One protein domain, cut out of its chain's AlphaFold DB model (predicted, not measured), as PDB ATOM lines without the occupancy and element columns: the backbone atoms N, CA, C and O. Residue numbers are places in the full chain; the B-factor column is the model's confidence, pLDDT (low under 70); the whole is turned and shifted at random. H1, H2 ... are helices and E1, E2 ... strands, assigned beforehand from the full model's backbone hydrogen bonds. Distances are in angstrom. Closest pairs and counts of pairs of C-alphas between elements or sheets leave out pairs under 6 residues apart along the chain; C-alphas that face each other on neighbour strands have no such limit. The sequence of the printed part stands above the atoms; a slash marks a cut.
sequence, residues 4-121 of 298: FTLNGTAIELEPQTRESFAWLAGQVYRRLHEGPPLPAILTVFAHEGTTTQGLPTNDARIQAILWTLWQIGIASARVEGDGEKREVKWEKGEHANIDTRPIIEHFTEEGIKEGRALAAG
ATOM      1  N   PHE A   4     210.650 100.778 106.526       97.06
ATOM      2  CA  PHE A   4     210.460 100.149 107.828       97.06
ATOM      3  C   PHE A   4     209.102 100.547 108.409       97.06
ATOM      4  O   PHE A   4     208.703 101.707 108.312       97.06
ATOM      5  N   THR A   5     208.395  99.612 109.040       97.38
ATOM      6  CA  THR A   5     207.107  99.900 109.686       97.38
ATOM      7  C   THR A   5     207.276 100.054 111.195       97.38
ATOM      8  O   THR A   5     207.495  99.072 111.901       97.38
ATOM      9  N   LEU A   6     207.131 101.276 111.717       96.06
ATOM     10  CA  LEU A   6     207.174 101.563 113.156       96.06
ATOM     11  C   LEU A   6     205.775 101.915 113.668       96.06
ATOM     12  O   LEU A   6     205.165 102.868 113.188       96.06
ATOM     13  N   ASN A   7     205.270 101.177 114.660       93.25
ATOM     14  CA  ASN A   7     203.943 101.401 115.262       93.25
ATOM     15  C   ASN A   7     202.804 101.496 114.217       93.25
ATOM     16  O   ASN A   7     201.873 102.280 114.373       93.25
ATOM     17  N   GLY A   8     202.889 100.711 113.137       92.12
ATOM     18  CA  GLY A   8     201.908 100.705 112.042       92.12
ATOM     19  C   GLY A   8     202.126 101.770 110.959       92.12
ATOM     20  O   GLY A   8     201.450 101.728 109.935       92.12
ATOM     21  N   THR A   9     203.090 102.676 111.130       93.75
ATOM     22  CA  THR A   9     203.424 103.711 110.145       93.75
ATOM     23  C   THR A   9     204.601 103.268 109.283       93.75
ATOM     24  O   THR A   9     205.659 102.920 109.805       93.75
ATOM     25  N   ALA A  10     204.430 103.294 107.960       95.88
ATOM     26  CA  ALA A  10     205.513 103.053 107.011       95.88
ATOM     27  C   ALA A  10     206.435 104.279 106.923       95.88
ATOM     28  O   ALA A  10     205.970 105.401 106.728       95.88
ATOM     29  N   ILE A  11     207.738 104.052 107.071       96.94
ATOM     30  CA  ILE A  11     208.779 105.079 107.061       96.94
ATOM     31  C   ILE A  11     209.799 104.701 105.992       96.94
ATOM     32  O   ILE A  11     210.364 103.607 106.024       96.94
ATOM     33  N   GLU A  12     210.030 105.599 105.041       96.88
ATOM     34  CA  GLU A  12     211.110 105.458 104.070       96.88
ATOM     35  C   GLU A  12     212.460 105.684 104.760       96.88
ATOM     36  O   GLU A  12     212.618 106.607 105.566       96.88
ATOM     37  N   LEU A  13     213.416 104.794 104.492       95.88
ATOM     38  CA  LEU A  13     214.741 104.858 105.091       95.88
ATOM     39  C   LEU A  13     215.666 105.720 104.235       95.88
ATOM     40  O   LEU A  13     215.974 105.386 103.089       95.88
ATOM     41  N   GLU A  14     216.146 106.807 104.828       94.44
ATOM     42  CA  GLU A  14     217.034 107.772 104.184       94.44
ATOM     43  C   GLU A  14     218.492 107.478 104.553       94.44
ATOM     44  O   GLU A  14     218.762 107.192 105.724       94.44
ATOM     45  N   PRO A  15     219.457 107.561 103.619       91.69
ATOM     46  CA  PRO A  15     220.870 107.362 103.929       91.69
ATOM     47  C   PRO A  15     221.338 108.231 105.101       91.69
ATOM     48  O   PRO A  15     221.055 109.426 105.148       91.69
ATOM     49  N   GLN A  16     222.076 107.632 106.034       93.50
ATOM     50  CA  GLN A  16     222.569 108.311 107.233       93.50
ATOM     51  C   GLN A  16     224.080 108.497 107.201       93.50
ATOM     52  O   GLN A  16     224.799 107.794 106.491       93.50
ATOM     53  N   THR A  17     224.565 109.455 107.991       89.19
ATOM     54  CA  THR A  17     225.999 109.663 108.167       89.19
ATOM     55  C   THR A  17     226.564 108.737 109.244       89.19
ATOM     56  O   THR A  17     225.846 108.201 110.098       89.19
ATOM     57  N   ARG A  18     227.887 108.565 109.228       84.94
ATOM     58  CA  ARG A  18     228.613 107.742 110.204       84.94
ATOM     59  C   ARG A  18     228.377 108.216 111.642       84.94
ATOM     60  O   ARG A  18     228.331 107.395 112.554       84.94
ATOM     61  N   GLU A  19     228.224 109.519 111.851       89.62
ATOM     62  CA  GLU A  19     228.036 110.130 113.168       89.62
ATOM     63  C   GLU A  19     226.733 109.667 113.831       89.62
ATOM     64  O   GLU A  19     226.726 109.392 115.032       89.62
ATOM     65  N   SER A  20     225.654 109.497 113.059       92.94
ATOM     66  CA  SER A  20     224.370 108.988 113.561       92.94
ATOM     67  C   SER A  20     224.498 107.551 114.075       92.94
ATOM     68  O   SER A  20     223.994 107.212 115.148       92.94
ATOM     69  N   PHE A  21     225.242 106.710 113.354       92.62
ATOM     70  CA  PHE A  21     225.534 105.336 113.763       92.62
ATOM     71  C   PHE A  21     226.481 105.284 114.972       92.62
ATOM     72  O   PHE A  21     226.251 104.516 115.907       92.62
ATOM     73  N   ALA A  22     227.501 106.145 115.019       87.44
ATOM     74  CA  ALA A  22     228.394 106.252 116.174       87.44
ATOM     75  C   ALA A  22     227.644 106.701 117.442       87.44
ATOM     76  O   ALA A  22     227.857 106.146 118.524       87.44
ATOM     77  N   TRP A  23     226.715 107.655 117.311       92.00
ATOM     78  CA  TRP A  23     225.815 108.045 118.397       92.00
ATOM     79  C   TRP A  23     224.985 106.855 118.884       92.00
ATOM     80  O   TRP A  23     224.928 106.608 120.093       92.00
ATOM     81  N   LEU A  24     224.381 106.100 117.958       94.12
ATOM     82  CA  LEU A  24     223.542 104.950 118.288       94.12
ATOM     83  C   LEU A  24     224.329 103.874 119.040       94.12
ATOM     84  O   LEU A  24     223.851 103.381 120.062       94.12
ATOM     85  N   ALA A  25     225.550 103.565 118.592       88.69
ATOM     86  CA  ALA A  25     226.447 102.641 119.284       88.69
ATOM     87  C   ALA A  25     226.597 103.027 120.764       88.69
ATOM     88  O   ALA A  25     226.365 102.205 121.652       88.69
ATOM     89  N   GLY A  26     226.871 104.307 121.040       86.38
ATOM     90  CA  GLY A  26     227.009 104.826 122.401       86.38
ATOM     91  C   GLY A  26     225.731 104.765 123.249       86.38
ATOM     92  O   GLY A  26     225.826 104.736 124.479       86.38
ATOM     93  N   GLN A  27     224.536 104.749 122.646       88.38
ATOM     94  CA  GLN A  27     223.275 104.551 123.378       88.38
ATOM     95  C   GLN A  27     223.015 103.073 123.670       88.38
ATOM     96  O   GLN A  27     222.667 102.711 124.796       88.38
ATOM     97  N   VAL A  28     223.204 102.214 122.666       88.31
ATOM     98  CA  VAL A  28     222.917 100.776 122.755       88.31
ATOM     99  C   VAL A  28     223.857 100.091 123.743       88.31
ATOM    100  O   VAL A  28     223.390  99.344 124.601       88.31
ATOM    101  N   TYR A  29     225.155 100.412 123.708       79.62
ATOM    102  CA  TYR A  29     226.148  99.843 124.629       79.62
ATOM    103  C   TYR A  29     225.778 100.030 126.103       79.62
ATOM    104  O   TYR A  29     225.964  99.125 126.912       79.62
ATOM    105  N   ARG A  30     225.173 101.171 126.456       74.50
ATOM    106  CA  ARG A  30     224.727 101.454 127.828       74.50
ATOM    107  C   ARG A  30     223.533 100.606 128.274       74.50
ATOM    108  O   ARG A  30     223.335 100.443 129.474       74.50
ATOM    109  N   ARG A  31     222.723 100.092 127.341       79.62
ATOM    110  CA  ARG A  31     221.518  99.293 127.632       79.62
ATOM    111  C   ARG A  31     221.734  97.784 127.467       79.62
ATOM    112  O   ARG A  31     220.934  97.018 127.991       79.62
ATOM    113  N   LEU A  32     222.802  97.350 126.794       76.75
ATOM    114  CA  LEU A  32     223.113  95.930 126.568       76.75
ATOM    115  C   LEU A  32     223.588  95.172 127.828       76.75
ATOM    116  O   LEU A  32     223.673  93.951 127.796       76.75
ATOM    117  N   HIS A  33     223.860  95.867 128.940       65.00
ATOM    118  CA  HIS A  33     224.401  95.289 130.180       65.00
ATOM    119  C   HIS A  33     223.521  94.184 130.796       65.00
ATOM    120  O   HIS A  33     224.013  93.118 131.162       65.00
ATOM    121  N   GLU A  34     222.209  94.425 130.884       62.00
ATOM    122  CA  GLU A  34     221.185  93.499 131.418       62.00
ATOM    123  C   GLU A  34     219.846  93.649 130.668       62.00
ATOM    124  O   GLU A  34     218.772  93.361 131.190       62.00
ATOM    125  N   GLY A  35     219.911  94.181 129.447       65.62
ATOM    126  CA  GLY A  35     218.744  94.626 128.703       65.62
ATOM    127  C   GLY A  35     217.995  93.516 127.963       65.62
ATOM    128  O   GLY A  35     218.478  92.391 127.829       65.62
ATOM    129  N   PRO A  36     216.809  93.850 127.431       78.19
ATOM    130  CA  PRO A  36     216.093  92.993 126.493       78.19
ATOM    131  C   PRO A  36     216.936  92.768 125.215       78.19
ATOM    132  O   PRO A  36     217.939  93.455 125.006       78.19
ATOM    133  N   PRO A  37     216.569  91.816 124.337       86.81
ATOM    134  CA  PRO A  37     217.324  91.556 123.109       86.81
ATOM    135  C   PRO A  37     217.483  92.820 122.245       86.81
ATOM    136  O   PRO A  37     216.645  93.722 122.284       86.81
ATOM    137  N   LEU A  38     218.541  92.875 121.429       90.56
ATOM    138  CA  LEU A  38     218.905  94.062 120.640       90.56
ATOM    139  C   LEU A  38     217.730  94.691 119.852       90.56
ATOM    140  O   LEU A  38     217.553  95.907 119.973       90.56
ATOM    141  N   PRO A  39     216.879  93.933 119.121       93.31
ATOM    142  CA  PRO A  39     215.709  94.507 118.451       93.31
ATOM    143  C   PRO A  39     214.762  95.240 119.406       93.31
ATOM    144  O   PRO A  39     214.232  96.297 119.065       93.31
ATOM    145  N   ALA A  40     214.581  94.723 120.621       91.94
ATOM    146  CA  ALA A  40     213.724  95.344 121.617       91.94
ATOM    147  C   ALA A  40     214.312  96.669 122.119       91.94
ATOM    148  O   ALA A  40     213.590  97.662 122.192       91.94
ATOM    149  N   ILE A  41     215.622  96.715 122.401       92.12
ATOM    150  CA  ILE A  41     216.321  97.952 122.799       92.12
ATOM    151  C   ILE A  41     216.150  99.025 121.720       92.12
ATOM    152  O   ILE A  41     215.737 100.147 122.018       92.12
ATOM    153  N   LEU A  42     216.435  98.671 120.464       95.25
ATOM    154  CA  LEU A  42     216.329  99.585 119.327       95.25
ATOM    155  C   LEU A  42     214.888 100.078 119.134       95.25
ATOM    156  O   LEU A  42     214.660 101.273 118.968       95.25
ATOM    157  N   THR A  43     213.903  99.185 119.231       95.19
ATOM    158  CA  THR A  43     212.485  99.551 119.094       95.19
ATOM    159  C   THR A  43     212.038 100.519 120.190       95.19
ATOM    160  O   THR A  43     211.343 101.491 119.900       95.19
ATOM    161  N   VAL A  44     212.469 100.304 121.438       92.88
ATOM    162  CA  VAL A  44     212.175 101.225 122.547       92.88
ATOM    163  C   VAL A  44     212.801 102.593 122.295       92.88
ATOM    164  O   VAL A  44     212.121 103.597 122.482       92.88
ATOM    165  N   PHE A  45     214.045 102.660 121.813       94.00
ATOM    166  CA  PHE A  45     214.671 103.938 121.466       94.00
ATOM    167  C   PHE A  45     213.939 104.677 120.341       94.00
ATOM    168  O   PHE A  45     213.722 105.883 120.458       94.00
ATOM    169  N   ALA A  46     213.528 103.974 119.281       95.75
ATOM    170  CA  ALA A  46     212.752 104.580 118.199       95.75
ATOM    171  C   ALA A  46     211.395 105.095 118.705       95.75
ATOM    172  O   ALA A  46     210.976 106.205 118.364       95.75
ATOM    173  N   HIS A  47     210.719 104.314 119.551       93.31
ATOM    174  CA  HIS A  47     209.454 104.711 120.156       93.31
ATOM    175  C   HIS A  47     209.627 105.927 121.074       93.31
ATOM    176  O   HIS A  47     208.969 106.933 120.857       93.31
ATOM    177  N   GLU A  48     210.540 105.897 122.047       92.31
ATOM    178  CA  GLU A  48     210.767 107.024 122.968       92.31
ATOM    179  C   GLU A  48     211.208 108.296 122.235       92.31
ATOM    180  O   GLU A  48     210.772 109.396 122.580       92.31
ATOM    181  N   GLY A  49     212.034 108.160 121.196       94.06
ATOM    182  CA  GLY A  49     212.434 109.281 120.354       94.06
ATOM    183  C   GLY A  49     211.248 109.922 119.626       94.06
ATOM    184  O   GLY A  49     211.121 111.142 119.623       94.06
ATOM    185  N   THR A  50     210.338 109.121 119.068       94.62
ATOM    186  CA  THR A  50     209.181 109.640 118.315       94.62
ATOM    187  C   THR A  50     208.026 110.099 119.207       94.62
ATOM    188  O   THR A  50     207.383 111.097 118.894       94.62
ATOM    189  N   THR A  51     207.763 109.426 120.331       91.25
ATOM    190  CA  THR A  51     206.589 109.704 121.180       91.25
ATOM    191  C   THR A  51     206.895 110.599 122.372       91.25
ATOM    192  O   THR A  51     206.117 111.497 122.674       91.25
ATOM    193  N   THR A  52     208.017 110.378 123.062       90.12
ATOM    194  CA  THR A  52     208.366 111.130 124.280       90.12
ATOM    195  C   THR A  52     209.172 112.381 123.953       90.12
ATOM    196  O   THR A  52     208.931 113.438 124.526       90.12
ATOM    197  N   GLN A  53     210.128 112.275 123.026       93.25
ATOM    198  CA  GLN A  53     210.958 113.410 122.604       93.25
ATOM    199  C   GLN A  53     210.350 114.194 121.432       93.25
ATOM    200  O   GLN A  53     210.832 115.282 121.125       93.25
ATOM    201  N   GLY A  54     209.312 113.660 120.779       94.19
ATOM    202  CA  GLY A  54     208.635 114.314 119.655       94.19
ATOM    203  C   GLY A  54     209.514 114.484 118.415       94.19
ATOM    204  O   GLY A  54     209.305 115.415 117.638       94.19
ATOM    205  N   LEU A  55     210.528 113.630 118.238       96.25
ATOM    206  CA  LEU A  55     211.415 113.701 117.082       96.25
ATOM    207  C   LEU A  55     210.689 113.220 115.823       96.25
ATOM    208  O   LEU A  55     210.005 112.191 115.872       96.25
ATOM    209  N   PRO A  56     210.857 113.911 114.685       95.88
ATOM    210  CA  PRO A  56     210.290 113.448 113.432       95.88
ATOM    211  C   PRO A  56     210.982 112.160 112.970       95.88
ATOM    212  O   PRO A  56     212.132 111.881 113.310       95.88
ATOM    213  N   THR A  57     210.291 111.357 112.162       94.81
ATOM    214  CA  THR A  57     210.809 110.065 111.679       94.81
ATOM    215  C   THR A  57     212.001 110.197 110.730       94.81
ATOM    216  O   THR A  57     212.724 109.224 110.541       94.81
ATOM    217  N   ASN A  58     212.236 111.383 110.162       95.19
ATOM    218  CA  ASN A  58     213.425 111.713 109.374       95.19
ATOM    219  C   ASN A  58     214.584 112.284 110.217       95.19
ATOM    220  O   ASN A  58     215.633 112.605 109.666       95.19
ATOM    221  N   ASP A  59     214.441 112.398 111.545       96.81
ATOM    222  CA  ASP A  59     215.567 112.737 112.420       96.81
ATOM    223  C   ASP A  59     216.652 111.662 112.287       96.81
ATOM    224  O   ASP A  59     216.378 110.459 112.347       96.81
ATOM    225  N   ALA A  60     217.900 112.104 112.139       96.25
ATOM    226  CA  ALA A  60     219.036 111.233 111.864       96.25
ATOM    227  C   ALA A  60     219.223 110.122 112.916       96.25
ATOM    228  O   ALA A  60     219.663 109.013 112.602       96.25
ATOM    229  N   ARG A  61     218.838 110.384 114.172       95.56
ATOM    230  CA  ARG A  61     218.874 109.400 115.265       95.56
ATOM    231  C   ARG A  61     217.819 108.319 115.081       95.56
ATOM    232  O   ARG A  61     218.124 107.144 115.267       95.56
ATOM    233  N   ILE A  62     216.598 108.708 114.711       97.38
ATOM    234  CA  ILE A  62     215.510 107.765 114.430       97.38
ATOM    235  C   ILE A  62     215.884 106.921 113.217       97.38
ATOM    236  O   ILE A  62     215.867 105.694 113.298       97.38
ATOM    237  N   GLN A  63     216.325 107.561 112.136       97.12
ATOM    238  CA  GLN A  63     216.749 106.880 110.917       97.12
ATOM    239  C   GLN A  63     217.888 105.886 111.168       97.12
ATOM    240  O   GLN A  63     217.807 104.758 110.693       97.12
ATOM    241  N   ALA A  64     218.902 106.229 111.968       97.00
ATOM    242  CA  ALA A  64     219.975 105.290 112.312       97.00
ATOM    243  C   ALA A  64     219.462 104.048 113.067       97.00
ATOM    244  O   ALA A  64     219.923 102.931 112.812       97.00
ATOM    245  N   ILE A  65     218.490 104.219 113.972       97.25
ATOM    246  CA  ILE A  65     217.858 103.107 114.699       97.25
ATOM    247  C   ILE A  65     217.080 102.208 113.734       97.25
ATOM    248  O   ILE A  65     217.265 100.988 113.751       97.25
ATOM    249  N   LEU A  66     216.239 102.799 112.881       97.38
ATOM    250  CA  LEU A  66     215.419 102.059 111.920       97.38
ATOM    251  C   LEU A  66     216.278 101.349 110.870       97.38
ATOM    252  O   LEU A  66     216.022 100.186 110.566       97.38
ATOM    253  N   TRP A  67     217.345 101.991 110.390       96.69
ATOM    254  CA  TRP A  67     218.340 101.352 109.528       96.69
ATOM    255  C   TRP A  67     218.998 100.159 110.198       96.69
ATOM    256  O   TRP A  67     219.141  99.121 109.564       96.69
ATOM    257  N   THR A  68     219.370 100.277 111.472       96.81
ATOM    258  CA  THR A  68     219.998  99.168 112.201       96.81
ATOM    259  C   THR A  68     219.021  98.002 112.359       96.81
ATOM    260  O   THR A  68     219.394  96.867 112.076       96.81
ATOM    261  N   LEU A  69     217.759  98.266 112.733       97.00
ATOM    262  CA  LEU A  69     216.690  97.255 112.784       97.00
ATOM    263  C   LEU A  69     216.490  96.573 111.424       97.00
ATOM    264  O   LEU A  69     216.446  95.345 111.337       97.00
ATOM    265  N   TRP A  70     216.433  97.365 110.357       96.88
ATOM    266  CA  TRP A  70     216.319  96.858 108.998       96.88
ATOM    267  C   TRP A  70     217.525  95.992 108.620       96.88
ATOM    268  O   TRP A  70     217.365  94.864 108.164       96.88
ATOM    269  N   GLN A  71     218.746  96.439 108.893       95.50
ATOM    270  CA  GLN A  71     219.968  95.704 108.565       95.50
ATOM    271  C   GLN A  71     220.110  94.384 109.321       95.50
ATOM    272  O   GLN A  71     220.679  93.452 108.760       95.50
ATOM    273  N   ILE A  72     219.566  94.262 110.535       95.25
ATOM    274  CA  ILE A  72     219.500  92.982 111.265       95.25
ATOM    275  C   ILE A  72     218.312  92.098 110.835       95.25
ATOM    276  O   ILE A  72     218.083  91.046 111.422       95.25
ATOM    277  N   GLY A  73     217.561  92.500 109.805       95.19
ATOM    278  CA  GLY A  73     216.499  91.696 109.198       95.19
ATOM    279  C   GLY A  73     215.106  91.910 109.787       95.19
ATOM    280  O   GLY A  73     214.225  91.088 109.550       95.19
ATOM    281  N   ILE A  74     214.873  92.988 110.539       96.75
ATOM    282  CA  ILE A  74     213.540  93.356 111.033       96.75
ATOM    283  C   ILE A  74     212.866  94.294 110.030       96.75
ATOM    284  O   ILE A  74     213.467  95.273 109.600       96.75
ATOM    285  N   ALA A  75     211.623  94.010 109.650       95.88
ATOM    286  CA  ALA A  75     210.851  94.865 108.739       95.88
ATOM    287  C   ALA A  75     209.846  95.756 109.473       95.88
ATOM    288  O   ALA A  75     209.543  96.861 109.015       95.88
ATOM    289  N   SER A  76     209.336  95.287 110.612       96.88
ATOM    290  CA  SER A  76     208.378  96.034 111.414       96.88
ATOM    291  C   SER A  76     208.679  95.898 112.900       96.88
ATOM    292  O   SER A  76     209.175  94.869 113.365       96.88
ATOM    293  N   ALA A  77     208.376  96.947 113.656       96.88
ATOM    294  CA  ALA A  77     208.408  96.909 115.105       96.88
ATOM    295  C   ALA A  77     207.355  97.836 115.709       96.88
ATOM    296  O   ALA A  77     206.991  98.868 115.140       96.88
ATOM    297  N   ARG A  78     206.852  97.472 116.885       94.69
ATOM    298  CA  ARG A  78     205.887  98.278 117.622       94.69
ATOM    299  C   ARG A  78     206.030  98.109 119.121       94.69
ATOM    300  O   ARG A  78     206.448  97.060 119.612       94.69
ATOM    301  N   VAL A  79     205.644  99.158 119.830       93.88
ATOM    302  CA  VAL A  79     205.519  99.164 121.283       93.88
ATOM    303  C   VAL A  79     204.036  99.237 121.621       93.88
ATOM    304  O   VAL A  79     203.335 100.133 121.158       93.88
ATOM    305  N   GLU A  80     203.563  98.276 122.405       90.56
ATOM    306  CA  GLU A  80     202.189  98.211 122.898       90.56
ATOM    307  C   GLU A  80     202.160  98.453 124.409       90.56
ATOM    308  O   GLU A  80     203.043  98.001 125.136       90.56
ATOM    309  N   GLY A  81     201.118  99.133 124.893       83.88
ATOM    310  CA  GLY A  81     200.929  99.412 126.317       83.88
ATOM    311  C   GLY A  81     201.804 100.546 126.867       83.88
ATOM    312  O   GLY A  81     202.707 101.051 126.206       83.88
ATOM    313  N   ASP A  82     201.527 100.920 128.117       73.25
ATOM    314  CA  ASP A  82     202.164 102.041 128.813       73.25
ATOM    315  C   ASP A  82     202.782 101.614 130.150       73.25
ATOM    316  O   ASP A  82     202.333 100.660 130.800       73.25
ATOM    317  N   GLY A  83     203.808 102.353 130.583       72.56
ATOM    318  CA  GLY A  83     204.488 102.141 131.862       72.56
ATOM    319  C   GLY A  83     205.056 100.727 132.003       72.56
ATOM    320  O   GLY A  83     205.764 100.241 131.125       72.56
ATOM    321  N   GLU A  84     204.728 100.052 133.104       69.56
ATOM    322  CA  GLU A  84     205.199  98.690 133.397       69.56
ATOM    323  C   GLU A  84     204.564  97.599 132.515       69.56
ATOM    324  O   GLU A  84     205.032  96.464 132.517       69.56
ATOM    325  N   LYS A  85     203.513  97.915 131.746       77.50
ATOM    326  CA  LYS A  85     202.845  96.964 130.834       77.50
ATOM    327  C   LYS A  85     203.358  97.048 129.396       77.50
ATOM    328  O   LYS A  85     202.725  96.503 128.496       77.50
ATOM    329  N   ARG A  86     204.459  97.768 129.176       83.56
ATOM    330  CA  ARG A  86     205.028  97.982 127.850       83.56
ATOM    331  C   ARG A  86     205.557  96.663 127.277       83.56
ATOM    332  O   ARG A  86     206.472  96.063 127.834       83.56
ATOM    333  N   GLU A  87     205.012  96.249 126.141       90.12
ATOM    334  CA  GLU A  87     205.443  95.078 125.381       90.12
ATOM    335  C   GLU A  87     206.042  95.525 124.044       90.12
ATOM    336  O   GLU A  87     205.524  96.424 123.378       90.12
ATOM    337  N   VAL A  88     207.150  94.905 123.642       93.06
ATOM    338  CA  VAL A  88     207.849  95.230 122.395       93.06
ATOM    339  C   VAL A  88     207.699  94.062 121.433       93.06
ATOM    340  O   VAL A  88     208.066  92.938 121.770       93.06
ATOM    341  N   LYS A  89     207.168  94.327 120.238       94.69
ATOM    342  CA  LYS A  89     206.937  93.327 119.186       94.69
ATOM    343  C   LYS A  89     207.664  93.729 117.915       94.69
ATOM    344  O   LYS A  89     207.751  94.914 117.604       94.69
ATOM    345  N   TRP A  90     208.167  92.748 117.178       95.38
ATOM    346  CA  TRP A  90     208.832  92.957 115.897       95.38
ATOM    347  C   TRP A  90     208.630  91.765 114.969       95.38
ATOM    348  O   TRP A  90     208.442  90.637 115.427       95.38
ATOM    349  N   GLU A  91     208.704  92.016 113.667       95.06
ATOM    350  CA  GLU A  91     208.545  90.999 112.629       95.06
ATOM    351  C   GLU A  91     209.783  90.969 111.734       95.06
ATOM    352  O   GLU A  91     210.335  92.008 111.347       95.06
ATOM    353  N   LYS A  92     210.230  89.754 111.400       94.06
ATOM    354  CA  LYS A  92     211.314  89.559 110.437       94.06
ATOM    355  C   LYS A  92     210.848  89.970 109.042       94.06
ATOM    356  O   LYS A  92     209.726  89.669 108.648       94.06
ATOM    357  N   GLY A  93     211.734  90.625 108.306       91.56
ATOM    358  CA  GLY A  93     211.570  90.875 106.882       91.56
ATOM    359  C   GLY A  93     212.185  89.775 106.026       91.56
ATOM    360  O   GLY A  93     213.013  88.989 106.487       91.56
ATOM    361  N   GLU A  94     211.808  89.761 104.751       91.50
ATOM    362  CA  GLU A  94     212.396  88.892 103.721       91.50
ATOM    363  C   GLU A  94     213.548  89.577 102.960       91.50
ATOM    364  O   GLU A  94     214.167  88.986 102.076       91.50
ATOM    365  N   HIS A  95     213.841  90.840 103.279       92.12
ATOM    366  CA  HIS A  95     214.877  91.617 102.607       92.12
ATOM    367  C   HIS A  95     216.287  91.156 102.977       92.12
ATOM    368  O   HIS A  95     216.540  90.574 104.036       92.12
ATOM    369  N   ALA A  96     217.238  91.483 102.100       88.62
ATOM    370  CA  ALA A  96     218.637  91.199 102.352       88.62
ATOM    371  C   ALA A  96     219.147  91.967 103.580       88.62
ATOM    372  O   ALA A  96     219.018  93.186 103.671       88.62
ATOM    373  N   ASN A  97     219.748  91.235 104.511       91.94
ATOM    374  CA  ASN A  97     220.197  91.716 105.816       91.94
ATOM    375  C   ASN A  97     221.613  91.194 106.121       91.94
ATOM    376  O   ASN A  97     222.235  90.530 105.283       91.94
ATOM    377  N   ILE A  98     222.147  91.480 107.307       92.69
ATOM    378  CA  ILE A  98     223.510  91.071 107.665       92.69
ATOM    379  C   ILE A  98     223.716  89.547 107.704       92.69
ATOM    380  O   ILE A  98     224.840  89.098 107.497       92.69
ATOM    381  N   ASP A  99     222.662  88.745 107.866       88.75
ATOM    382  CA  ASP A  99     222.757  87.280 107.881       88.75
ATOM    383  C   ASP A  99     222.847  86.675 106.468       88.75
ATOM    384  O   ASP A  99     223.191  85.498 106.308       88.75
ATOM    385  N   THR A 100     222.599  87.467 105.417       88.12
ATOM    386  CA  THR A 100     222.664  86.996 104.017       88.12
ATOM    387  C   THR A 100     224.076  86.719 103.509       88.12
ATOM    388  O   THR A 100     224.237  86.060 102.486       88.12
ATOM    389  N   ARG A 101     225.103  87.174 104.231       88.31
ATOM    390  CA  ARG A 101     226.520  86.900 103.951       88.31
ATOM    391  C   ARG A 101     227.294  86.716 105.267       88.31
ATOM    392  O   ARG A 101     226.725  86.946 106.336       88.31
ATOM    393  N   PRO A 102     228.547  86.240 105.252       92.12
ATOM    394  CA  PRO A 102     229.368  86.161 106.459       92.12
ATOM    395  C   PRO A 102     229.491  87.512 107.183       92.12
ATOM    396  O   PRO A 102     229.745  88.534 106.556       92.12
ATOM    397  N   ILE A 103     229.363  87.515 108.518       91.25
ATOM    398  CA  ILE A 103     229.354  88.745 109.338       91.25
ATOM    399  C   ILE A 103     230.594  89.625 109.113       91.25
ATOM    400  O   ILE A 103     230.497  90.849 109.083       91.25
ATOM    401  N   ILE A 104     231.755  88.992 108.936       93.38
ATOM    402  CA  ILE A 104     233.053  89.650 108.731       93.38
ATOM    403  C   ILE A 104     233.037  90.534 107.471       93.38
ATOM    404  O   ILE A 104     233.670  91.585 107.454       93.38
ATOM    405  N   GLU A 105     232.259  90.171 106.446       94.12
ATOM    406  CA  GLU A 105     232.186  90.905 105.174       94.12
ATOM    407  C   GLU A 105     231.450  92.251 105.276       94.12
ATOM    408  O   GLU A 105     231.474  93.036 104.329       94.12
ATOM    409  N   HIS A 106     230.807  92.551 106.410       95.31
ATOM    410  CA  HIS A 106     230.172  93.858 106.639       95.31
ATOM    411  C   HIS A 106     231.133  94.912 107.190       95.31
ATOM    412  O   HIS A 106     230.782  96.090 107.224       95.31
ATOM    413  N   PHE A 107     232.339  94.521 107.611       95.19
ATOM    414  CA  PHE A 107     233.351  95.422 108.165       95.19
ATOM    415  C   PHE A 107     234.241  95.996 107.053       95.19
ATOM    416  O   PHE A 107     235.436  95.728 106.975       95.19
ATOM    417  N   THR A 108     233.636  96.789 106.174       94.31
ATOM    418  CA  THR A 108     234.301  97.499 105.068       94.31
ATOM    419  C   THR A 108     234.057  99.003 105.184       94.31
ATOM    420  O   THR A 108     233.191  99.427 105.949       94.31
ATOM    421  N   GLU A 109     234.774  99.837 104.425       93.00
ATOM    422  CA  GLU A 109     234.508 101.287 104.399       93.00
ATOM    423  C   GLU A 109     233.046 101.601 104.052       93.00
ATOM    424  O   GLU A 109     232.393 102.394 104.734       93.00
ATOM    425  N   GLU A 110     232.510 100.928 103.032       91.94
ATOM    426  CA  GLU A 110     231.111 101.051 102.625       91.94
ATOM    427  C   GLU A 110     230.167 100.546 103.724       91.94
ATOM    428  O   GLU A 110     229.209 101.230 104.086       91.94
ATOM    429  N   GLY A 111     230.468  99.390 104.323       93.25
ATOM    430  CA  GLY A 111     229.676  98.834 105.416       93.25
ATOM    431  C   GLY A 111     229.647  99.732 106.655       93.25
ATOM    432  O   GLY A 111     228.620  99.813 107.329       93.25
ATOM    433  N   ILE A 112     230.730 100.456 106.940       92.12
ATOM    434  CA  ILE A 112     230.790 101.452 108.018       92.12
ATOM    435  C   ILE A 112     229.973 102.687 107.664       92.12
ATOM    436  O   ILE A 112     229.196 103.157 108.497       92.12
ATOM    437  N   LYS A 113     230.136 103.203 106.443       89.44
ATOM    438  CA  LYS A 113     229.411 104.382 105.960       89.44
ATOM    439  C   LYS A 113     227.899 104.166 105.993       89.44
ATOM    440  O   LYS A 113     227.163 105.076 106.351       89.44
ATOM    441  N   GLU A 114     227.454 102.963 105.655       89.00
ATOM    442  CA  GLU A 114     226.035 102.620 105.562       89.00
ATOM    443  C   GLU A 114     225.459 102.037 106.859       89.00
ATOM    444  O   GLU A 114     224.274 101.730 106.913       89.00
ATOM    445  N   GLY A 115     226.268 101.861 107.907       90.56
ATOM    446  CA  GLY A 115     225.823 101.332 109.201       90.56
ATOM    447  C   GLY A 115     225.759  99.803 109.301       90.56
ATOM    448  O   GLY A 115     225.599  99.282 110.403       90.56
ATOM    449  N   ARG A 116     225.986  99.055 108.211       93.44
ATOM    450  CA  ARG A 116     226.021  97.577 108.243       93.44
ATOM    451  C   ARG A 116     227.066  97.034 109.215       93.44
ATOM    452  O   ARG A 116     226.792  96.061 109.914       93.44
ATOM    453  N   ALA A 117     228.238  97.670 109.291       94.69
ATOM    454  CA  ALA A 117     229.287  97.297 110.242       94.69
ATOM    455  C   ALA A 117     228.831  97.493 111.697       94.69
ATOM    456  O   ALA A 117     229.146  96.671 112.555       94.69
ATOM    457  N   LEU A 118     228.037  98.539 111.969       94.81
ATOM    458  CA  LEU A 118     227.434  98.751 113.284       94.81
ATOM    459  C   LEU A 118     226.450  97.628 113.611       94.81
ATOM    460  O   LEU A 118     226.559  97.022 114.674       94.81
ATOM    461  N   ALA A 119     225.505  97.343 112.710       94.56
ATOM    462  CA  ALA A 119     224.512  96.289 112.903       94.56
ATOM    463  C   ALA A 119     225.182  94.926 113.155       94.56
ATOM    464  O   ALA A 119     224.867  94.250 114.136       94.56
ATOM    465  N   ALA A 120     226.167  94.571 112.324       95.25
ATOM    466  CA  ALA A 120     226.966  93.359 112.470       95.25
ATOM    467  C   ALA A 120     227.724  93.325 113.806       95.25
ATOM    468  O   ALA A 120     227.652  92.337 114.535       95.25
ATOM    469  N   GLY A 121     228.401  94.419 114.166       93.88
ATOM    470  CA  GLY A 121     229.115  94.543 115.431       93.88
ATOM    471  C   GLY A 121     228.200  94.378 116.644       93.88
ATOM    472  O   GLY A 121     228.530  93.619 117.554       93.88
TER     473      GLY A 121
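Overview. This is residues 4 to 121 of the 298 residues of an uncharacterized protein of Planctomycetaceae bacterium (UniProt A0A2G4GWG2). You are looking at one small sheet of four strands with two helices, H2 and H3, side by side over one face and the other face bare; H1 packs across H3 on the side away from the sheet. Three short helices, H4, H5 and H6, gather at the opposite end of the domain from the E3 to E4 turn, with H6 packing on residues 68 to 71 of H3. The 118 printed residues hold, in order, E1 E2 H1 H2 H3 E3 E4 H4 H5 H6; the sheet runs E2 E1 E3 E4, mixed, and the class is mixed, helices and strands. The whole is compact, with a radius of gyration of the C-alphas of 13.6 A, and spans 40 by 30 by 23 A.

Arrangement. Start at E1, residues 4 to 6, which forms an antiparallel hairpin with E2, residues 9 to 12; N 4 and O 11 are 2.9 A apart, within hydrogen-bond range. E1 is parallel to E3, residues 74 to 80, with N 77 and O 5 at 2.9 A. E3 and E4, residues 87 to 92, form an antiparallel hairpin, with N 78 and O 89 at 2.8 A. In two layers, helices on one face of a sheet, H2, residues 38 to 51, and H3, residues 60 to 71, are on the same face, at heights over the sheet of 7.7 A and 9.2 A. This helical hairpin touches closest at C-alphas 46 and 62, 5.7 A, at a shallow tilt of 31 degrees, opposite ways. H3 is the hub: it touches H1, residues 18 to 31, about perpendicular at 76 degrees, closest at C-alphas 21 and 64, 5.7 A. It also touches H6, residues 116 to 121, closest at C-alphas 68 and 119, 5.4 A. H6 touches H4, residues 103 to 106, closest at C-alphas 106 and 117, 5.1 A; H5, residues 109 to 113, is close to H6 but not clearly touching, closest at C-alphas 111 and 117, 5.1 A. Every O i to N i+4 pair is within hydrogen-bond range in H2, H3, H5 and H6, and 8 of 10 are in H1; H4 is too short for such a pair.

Along the chain. Find C-alpha 4 at (210.460, 100.149, 107.828), where E1 begins. H1 runs 20.6 A from C-alpha 18 at (228.613, 107.742, 110.204), H2 19.9 A and H3 15.9 A; E3 measures 17.1 A and E4 17.0 A. H6 ends at C-alpha 121, (229.115, 94.543, 115.431).

Size, cuts and confidence. Look for the farthest C-alphas at Lys 85 and Glu 109, 41.5 A apart. The printed part has no cut, and no link is long. The model's pLDDT is under 70 at residues 33 to 35 and 84.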